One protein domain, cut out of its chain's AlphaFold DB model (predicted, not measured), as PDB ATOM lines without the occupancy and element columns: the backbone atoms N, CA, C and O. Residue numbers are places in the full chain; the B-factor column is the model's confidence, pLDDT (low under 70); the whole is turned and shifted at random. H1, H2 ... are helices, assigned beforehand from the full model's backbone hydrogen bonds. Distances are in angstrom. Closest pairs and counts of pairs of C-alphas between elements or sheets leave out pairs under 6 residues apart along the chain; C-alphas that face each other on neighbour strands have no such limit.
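AT A GLANCE: This is residues 80 to 133 of the 315 residues of the protein "DUF2029 domain-containing protein" of Polyangiaceae bacterium (UniProt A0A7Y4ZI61). A small helical cluster at one end, in which H3 crosses H1 near Gly 89 and H4 packs on H1 near Asp 90, and a wide excursion of the backbone to the other end, where the short helix H2 lies away from the other three. From H1 the backbone runs out to H2 and then folds back through the unnamed residues 109 to 120 to reach H3. The printed part has 54 residues with four named helices, in the order H1, H2, H3, H4, and no named strand; its class is all helix. It is compact, with a radius of gyration of the C-alphas of 10.6 A, and the C-alphas span 31 by 22 by 17 A.

HOW THE PARTS SIT: Begin at the first printed residue with H1, residues 80 to 93, the longest helix. Look next for H2, residues 102 to 108, which is apart from H1. Go on to H3, residues 121 to 127, and you find that it touches H1: the closest C-alphas, those of Gly 89 and Ala 124, are 4.5 A apart. The lines of H1 and H3 are about perpendicular, at 83 degrees. H2 and H3 are apart. Last comes H4, residues 129 to 133, which touches H1, with the C-alphas of Asp 90 and Thr 131 closest at 5.8 A. H3 and H4 meet only through their link, and H2 and H4 are apart. In H1 and H2, every pair of O i and N i+4 is within hydrogen-bond range. In H3, 2 of 3 such pairs are within range; in H4 it is 0 of 1, while 2 of 2 pairs of O i and N i+3 are.

IN THESE COORDINATES: Find C-alpha 80 at (165.857, 167.861, 208.061); from there H1 runs 20.3 A to C-alpha 93 at (151.531, 174.621, 195.424). H2 goes from Asp 102 to Cys 108 and measures 9.9 A. H3 goes from Pro 121 to Phe 127, 10.5 A. H4 covers Pro 129 to Val 133, 7.9 A, and ends at C-alpha 133 at (157.530, 163.862, 192.031).

THE WHOLE: Look for the two C-alphas farthest apart at His 109 and Val 133, 32.6 A from each other. The first and last printed C-alphas, those of Gly 80 and Val 133, are 18.5 A apart. The printed part has no cut. The link from H2 to H3, 12 residues, is long; the one from H1 to H2, 8 residues, is short, and the one from H3 to H4, 1 residue, is tight. The mean pLDDT of the printed part is 91.3, and residues 112 to 113 are under 70.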
ATOM      1  N   GLY A  80     166.782 167.030 207.280       82.81
ATOM      2  CA  GLY A  80     165.857 167.861 208.061       82.81
ATOM      3  C   GLY A  80     165.501 169.204 207.406       82.81
ATOM      4  O   GLY A  80     164.322 169.529 207.293       82.81
ATOM      5  N   ASP A  81     166.477 169.944 206.878       90.81
ATOM      6  CA  ASP A  81     166.197 171.239 206.243       90.81
ATOM      7  C   ASP A  81     165.469 171.059 204.899       90.81
ATOM      8  O   ASP A  81     164.536 171.807 204.594       90.81
ATOM      9  N   PHE A  82     165.817 170.019 204.125       93.44
ATOM     10  CA  PHE A  82     165.106 169.680 202.885       93.44
ATOM     11  C   PHE A  82     163.631 169.395 203.122       93.44
ATOM     12  O   PHE A  82     162.790 169.840 202.343       93.44
ATOM     13  N   ARG A  83     163.300 168.709 204.217       91.62
ATOM     14  CA  ARG A  83     161.911 168.462 204.595       91.62
ATOM     15  C   ARG A  83     161.128 169.760 204.764       91.62
ATOM     16  O   ARG A  83     160.029 169.888 204.222       91.62
ATOM     17  N   GLY A  84     161.718 170.734 205.458       92.56
ATOM     18  CA  GLY A  84     161.144 172.071 205.602       92.56
ATOM     19  C   GLY A  84     160.915 172.746 204.247       92.56
ATOM     20  O   GLY A  84     159.833 173.276 203.998       92.56
ATOM     21  N   PHE A  85     161.890 172.670 203.335       95.50
ATOM     22  CA  PHE A  85     161.765 173.230 201.984       95.50
ATOM     23  C   PHE A  85     160.691 172.550 201.135       95.50
ATOM     24  O   PHE A  85     159.917 173.228 200.459       95.50
ATOM     25  N   TYR A  86     160.634 171.220 201.175       95.50
ATOM     26  CA  TYR A  86     159.669 170.437 200.416       95.50
ATOM     27  C   TYR A  86     158.240 170.745 200.869       95.50
ATOM     28  O   TYR A  86     157.389 171.052 200.037       95.50
ATOM     29  N   HIS A  87     157.979 170.740 202.181       93.88
ATOM     30  CA  HIS A  87     156.657 171.090 202.706       93.88
ATOM     31  C   HIS A  87     156.287 172.546 202.427       93.88
ATOM     32  O   HIS A  87     155.136 172.825 202.109       93.88
ATOM     33  N   ALA A  88     157.246 173.471 202.491       96.00
ATOM     34  CA  ALA A  88     157.002 174.856 202.110       96.00
ATOM     35  C   ALA A  88     156.584 174.973 200.633       96.00
ATOM     36  O   ALA A  88     155.611 175.656 200.320       96.00
ATOM     37  N   GLY A  89     157.266 174.264 199.729       97.00
ATOM     38  CA  GLY A  89     156.865 174.181 198.323       97.00
ATOM     39  C   GLY A  89     155.476 173.566 198.136       97.00
ATOM     40  O   GLY A  89     154.700 174.043 197.311       97.00
ATOM     41  N   ASP A  90     155.130 172.554 198.932       96.75
ATOM     42  CA  ASP A  90     153.830 171.879 198.874       96.75
ATOM     43  C   ASP A  90     152.680 172.781 199.349       96.75
ATOM     44  O   ASP A  90     151.629 172.841 198.705       96.75
ATOM     45  N   LEU A  91     152.904 173.555 200.418       96.38
ATOM     46  CA  LEU A  91     151.972 174.579 200.897       96.38
ATOM     47  C   LEU A  91     151.719 175.637 199.824       96.38
ATOM     48  O   LEU A  91     150.568 175.942 199.519       96.38
ATOM     49  N   VAL A  92     152.784 176.149 199.201       97.38
ATOM     50  CA  VAL A  92     152.666 177.137 198.120       97.38
ATOM     51  C   VAL A  92     151.916 176.555 196.922       97.38
ATOM     52  O   VAL A  92     151.003 177.195 196.406       97.38
ATOM     53  N   ARG A  93     152.237 175.321 196.509       97.69
ATOM     54  CA  ARG A  93     151.531 174.621 195.424       97.69
ATOM     55  C   ARG A  93     150.040 174.443 195.724       97.69
ATOM     56  O   ARG A  93     149.229 174.492 194.804       97.69
ATOM     57  N   SER A  94     149.691 174.246 196.991       97.75
ATOM     58  CA  SER A  94     148.314 174.039 197.454       97.75
ATOM     59  C   SER A  94     147.541 175.343 197.689       97.75
ATOM     60  O   SER A  94     146.402 175.295 198.141       97.75
ATOM     61  N   GLY A  95     148.135 176.509 197.404       96.75
ATOM     62  CA  GLY A  95     147.508 177.812 197.654       96.75
ATOM     63  C   GLY A  95     147.465 178.212 199.133       96.75
ATOM     64  O   GLY A  95     146.725 179.117 199.495       96.75
ATOM     65  N   LEU A  96     148.258 177.556 199.985       96.50
ATOM     66  CA  LEU A  96     148.356 177.793 201.430       96.50
ATOM     67  C   LEU A  96     149.635 178.571 201.788       96.50
ATOM     68  O   LEU A  96     150.262 178.318 202.816       96.50
ATOM     69  N   SER A  97     150.060 179.504 200.928       95.44
ATOM     70  CA  SER A  97     151.295 180.281 201.122       95.44
ATOM     71  C   SER A  97     151.284 181.131 202.392       95.44
ATOM     72  O   SER A  97     152.340 181.356 202.981       95.44
ATOM     73  N   ASP A  98     150.105 181.559 202.843       95.44
ATOM     74  CA  ASP A  98     149.951 182.381 204.049       95.44
ATOM     75  C   ASP A  98     150.330 181.611 205.326       95.44
ATOM     76  O   ASP A  98     150.733 182.210 206.318       95.44
ATOM     77  N   HIS A  99     150.307 180.274 205.268       94.19
ATOM     78  CA  HIS A  99     150.637 179.382 206.380       94.19
ATOM     79  C   HIS A  99     152.112 178.944 206.410       94.19
ATOM     80  O   HIS A  99     152.491 178.098 207.223       94.19
ATOM     81  N   LEU A 100     152.973 179.498 205.543       93.25
ATOM     82  CA  LEU A 100     154.393 179.117 205.447       93.25
ATOM     83  C   LEU A 100     155.138 179.201 206.789       93.25
ATOM     84  O   LEU A 100     156.026 178.387 207.053       93.25
ATOM     85  N   TYR A 101     154.772 180.168 207.633       93.69
ATOM     86  CA  TYR A 101     155.456 180.457 208.894       93.69
ATOM     87  C   TYR A 101     154.672 180.031 210.144       93.69
ATOM     88  O   TYR A 101     155.205 180.112 211.250       93.69
ATOM     89  N   ASP A 102     153.460 179.490 210.007       90.31
ATOM     90  CA  ASP A 102     152.637 179.069 211.154       90.31
ATOM     91  C   ASP A 102     153.316 177.976 211.982       90.31
ATOM     92  O   ASP A 102     153.246 177.957 213.212       90.31
ATOM     93  N   ARG A 103     154.065 177.089 211.320       84.25
ATOM     94  CA  ARG A 103     154.854 176.059 212.004       84.25
ATOM     95  C   ARG A 103     155.993 176.640 212.831       84.25
ATOM     96  O   ARG A 103     156.280 176.118 213.903       84.25
ATOM     97  N   LEU A 104     156.624 177.719 212.364       84.94
ATOM     98  CA  LEU A 104     157.639 178.420 213.150       84.94
ATOM     99  C   LEU A 104     157.013 178.957 214.440       84.94
ATOM    100  O   LEU A 104     157.573 178.759 215.517       84.94
ATOM    101  N   HIS A 105     155.811 179.535 214.346       83.06
ATOM    102  CA  HIS A 105     155.051 179.951 215.521       83.06
ATOM    103  C   HIS A 105     154.733 178.770 216.444       83.06
ATOM    104  O   HIS A 105     154.971 178.874 217.645       83.06
ATOM    105  N   ALA A 106     154.270 177.636 215.915       84.75
ATOM    106  CA  ALA A 106     153.964 176.453 216.718       84.75
ATOM    107  C   ALA A 106     155.198 175.912 217.470       84.75
ATOM    108  O   ALA A 106     155.118 175.637 218.668       84.75
ATOM    109  N   VAL A 107     156.358 175.819 216.807       83.75
ATOM    110  CA  VAL A 107     157.625 175.384 217.428       83.75
ATOM    111  C   VAL A 107     158.058 176.352 218.535       83.75
ATOM    112  O   VAL A 107     158.446 175.907 219.615       83.75
ATOM    113  N   CYS A 108     157.914 177.667 218.334       84.38
ATOM    114  CA  CYS A 108     158.173 178.664 219.381       84.38
ATOM    115  C   CYS A 108     157.261 178.514 220.616       84.38
ATOM    116  O   CYS A 108     157.633 178.975 221.694       84.38
ATOM    117  N   HIS A 109     156.110 177.848 220.480       86.69
ATOM    118  CA  HIS A 109     155.169 177.558 221.569       86.69
ATOM    119  C   HIS A 109     155.245 176.102 222.069       86.69
ATOM    120  O   HIS A 109     154.379 175.663 222.824       86.69
ATOM    121  N   GLY A 110     156.290 175.354 221.693       85.44
ATOM    122  CA  GLY A 110     156.554 174.007 222.208       85.44
ATOM    123  C   GLY A 110     155.852 172.868 221.461       85.44
ATOM    124  O   GLY A 110     155.754 171.767 222.006       85.44
ATOM    125  N   ALA A 111     155.364 173.103 220.238       83.44
ATOM    126  CA  ALA A 111     154.871 172.034 219.371       83.44
ATOM    127  C   ALA A 111     156.003 171.093 218.902       83.44
ATOM    128  O   ALA A 111     157.189 171.379 219.072       83.44
ATOM    129  N   ALA A 112     155.609 169.951 218.327       68.81
ATOM    130  CA  ALA A 112     156.504 168.883 217.876       68.81
ATOM    131  C   ALA A 112     157.665 169.387 216.981       68.81
ATOM    132  O   ALA A 112     157.508 170.369 216.254       68.81
ATOM    133  N   PRO A 113     158.825 168.699 216.998       67.88
ATOM    134  CA  PRO A 113     160.123 169.241 216.586       67.88
ATOM    135  C   PRO A 113     160.369 169.260 215.069       67.88
ATOM    136  O   PRO A 113     161.523 169.248 214.643       67.88
ATOM    137  N   GLU A 114     159.326 169.251 214.234       75.69
ATOM    138  CA  GLU A 114     159.553 169.329 212.790       75.69
ATOM    139  C   GLU A 114     160.232 170.662 212.433       75.69
ATOM    140  O   GLU A 114     159.819 171.715 212.931       75.69
ATOM    141  N   PRO A 115     161.278 170.643 211.591       81.69
ATOM    142  CA  PRO A 115     162.071 171.828 211.308       81.69
ATOM    143  C   PRO A 115     161.200 172.891 210.621       81.69
ATOM    144  O   PRO A 115     160.621 172.623 209.561       81.69
ATOM    145  N   PRO A 116     161.070 174.096 211.205       88.50
ATOM    146  CA  PRO A 116     160.241 175.139 210.629       88.50
ATOM    147  C   PRO A 116     160.905 175.745 209.388       88.50
ATOM    148  O   PRO A 116     162.130 175.855 209.300       88.50
ATOM    149  N   PHE A 117     160.091 176.201 208.436       92.00
ATOM    150  CA  PHE A 117     160.585 176.959 207.290       92.00
ATOM    151  C   PHE A 117     161.016 178.363 207.747       92.00
ATOM    152  O   PHE A 117     160.193 179.187 208.131       92.00
ATOM    153  N   MET A 118     162.325 178.631 207.726       91.62
ATOM    154  CA  MET A 118     162.927 179.903 208.177       91.62
ATOM    155  C   MET A 118     163.508 180.736 207.027       91.62
ATOM    156  O   MET A 118     164.317 181.640 207.236       91.62
ATOM    157  N   HIS A 119     163.139 180.404 205.793       92.06
ATOM    158  CA  HIS A 119     163.692 181.026 204.601       92.06
ATOM    159  C   HIS A 119     162.710 182.023 203.991       92.06
ATOM    160  O   HIS A 119     161.527 182.031 204.338       92.06
ATOM    161  N   PRO A 120     163.177 182.886 203.083       92.31
ATOM    162  CA  PRO A 120     162.280 183.768 202.360       92.31
ATOM    163  C   PRO A 120     161.259 183.021 201.491       92.31
ATOM    164  O   PRO A 120     161.607 181.965 200.954       92.31
ATOM    165  N   PRO A 121     160.050 183.569 201.254       92.50
ATOM    166  CA  PRO A 121     158.982 182.861 200.540       92.50
ATOM    167  C   PRO A 121     159.359 182.421 199.120       92.50
ATOM    168  O   PRO A 121     158.950 181.355 198.668       92.50
ATOM    169  N   ILE A 122     160.203 183.194 198.428       93.12
ATOM    170  CA  ILE A 122     160.679 182.846 197.080       93.12
ATOM    171  C   ILE A 122     161.460 181.528 197.046       93.12
ATOM    172  O   ILE A 122     161.443 180.819 196.043       93.12
ATOM    173  N   VAL A 123     162.098 181.149 198.158       94.50
ATOM    174  CA  VAL A 123     162.762 179.850 198.263       94.50
ATOM    175  C   VAL A 123     161.727 178.736 198.150       94.50
ATOM    176  O   VAL A 123     161.954 177.804 197.390       94.50
ATOM    177  N   ALA A 124     160.571 178.853 198.811       96.19
ATOM    178  CA  ALA A 124     159.505 177.853 198.732       96.19
ATOM    179  C   ALA A 124     158.984 177.674 197.295       96.19
ATOM    180  O   ALA A 124     158.779 176.542 196.857       96.19
ATOM    181  N   LEU A 125     158.869 178.766 196.523       95.62
ATOM    182  CA  LEU A 125     158.494 178.710 195.102       95.62
ATOM    183  C   LEU A 125     159.457 177.840 194.282       95.62
ATOM    184  O   LEU A 125     159.016 177.060 193.439       95.62
ATOM    185  N   GLY A 126     160.760 177.905 194.569       94.81
ATOM    186  CA  GLY A 126     161.768 177.067 193.915       94.81
ATOM    187  C   GLY A 126     161.591 175.562 194.160       94.81
ATOM    188  O   GLY A 126     162.050 174.757 193.352       94.81
ATOM    189  N   PHE A 127     160.898 175.171 195.235       97.19
ATOM    190  CA  PHE A 127     160.622 173.770 195.566       97.19
ATOM    191  C   PHE A 127     159.266 173.269 195.058       97.19
ATOM    192  O   PHE A 127     159.037 172.061 195.068       97.19
ATOM    193  N   VAL A 128     158.395 174.139 194.531       97.75
ATOM    194  CA  VAL A 128     157.109 173.730 193.938       97.75
ATOM    195  C   VAL A 128     157.284 172.626 192.881       97.75
ATOM    196  O   VAL A 128     156.589 171.614 192.991       97.75
ATOM    197  N   PRO A 129     158.227 172.707 191.914       98.00
ATOM    198  CA  PRO A 129     158.401 171.643 190.922       98.00
ATOM    199  C   PRO A 129     158.826 170.303 191.536       98.00
ATOM    200  O   PRO A 129     158.411 169.247 191.066       98.00
ATOM    201  N   LEU A 130     159.629 170.336 192.606       97.19
ATOM    202  CA  LEU A 130     160.078 169.133 193.311       97.19
ATOM    203  C   LEU A 130     158.914 168.422 194.009       97.19
ATOM    204  O   LEU A 130     158.914 167.199 194.103       97.19
ATOM    205  N   THR A 131     157.885 169.157 194.433       97.50
ATOM    206  CA  THR A 131     156.712 168.556 195.091       97.50
ATOM    207  C   THR A 131     155.840 167.711 194.158       97.50
ATOM    208  O   THR A 131     155.022 166.924 194.627       97.50
ATOM    209  N   LEU A 132     156.049 167.801 192.839       97.44
ATOM    210  CA  LEU A 132     155.301 167.027 191.844       97.44
ATOM    211  C   LEU A 132     155.734 165.555 191.756       97.44
ATOM    212  O   LEU A 132     154.973 164.734 191.250       97.44
ATOM    213  N   VAL A 133     156.942 165.208 192.216       95.81
ATOM    214  CA  VAL A 133     157.530 163.862 192.031       95.81
ATOM    215  C   VAL A 133     157.525 162.994 193.298       95.81
ATOM    216  O   VAL A 133     158.065 161.889 193.290       95.81
TER     217      VAL A 133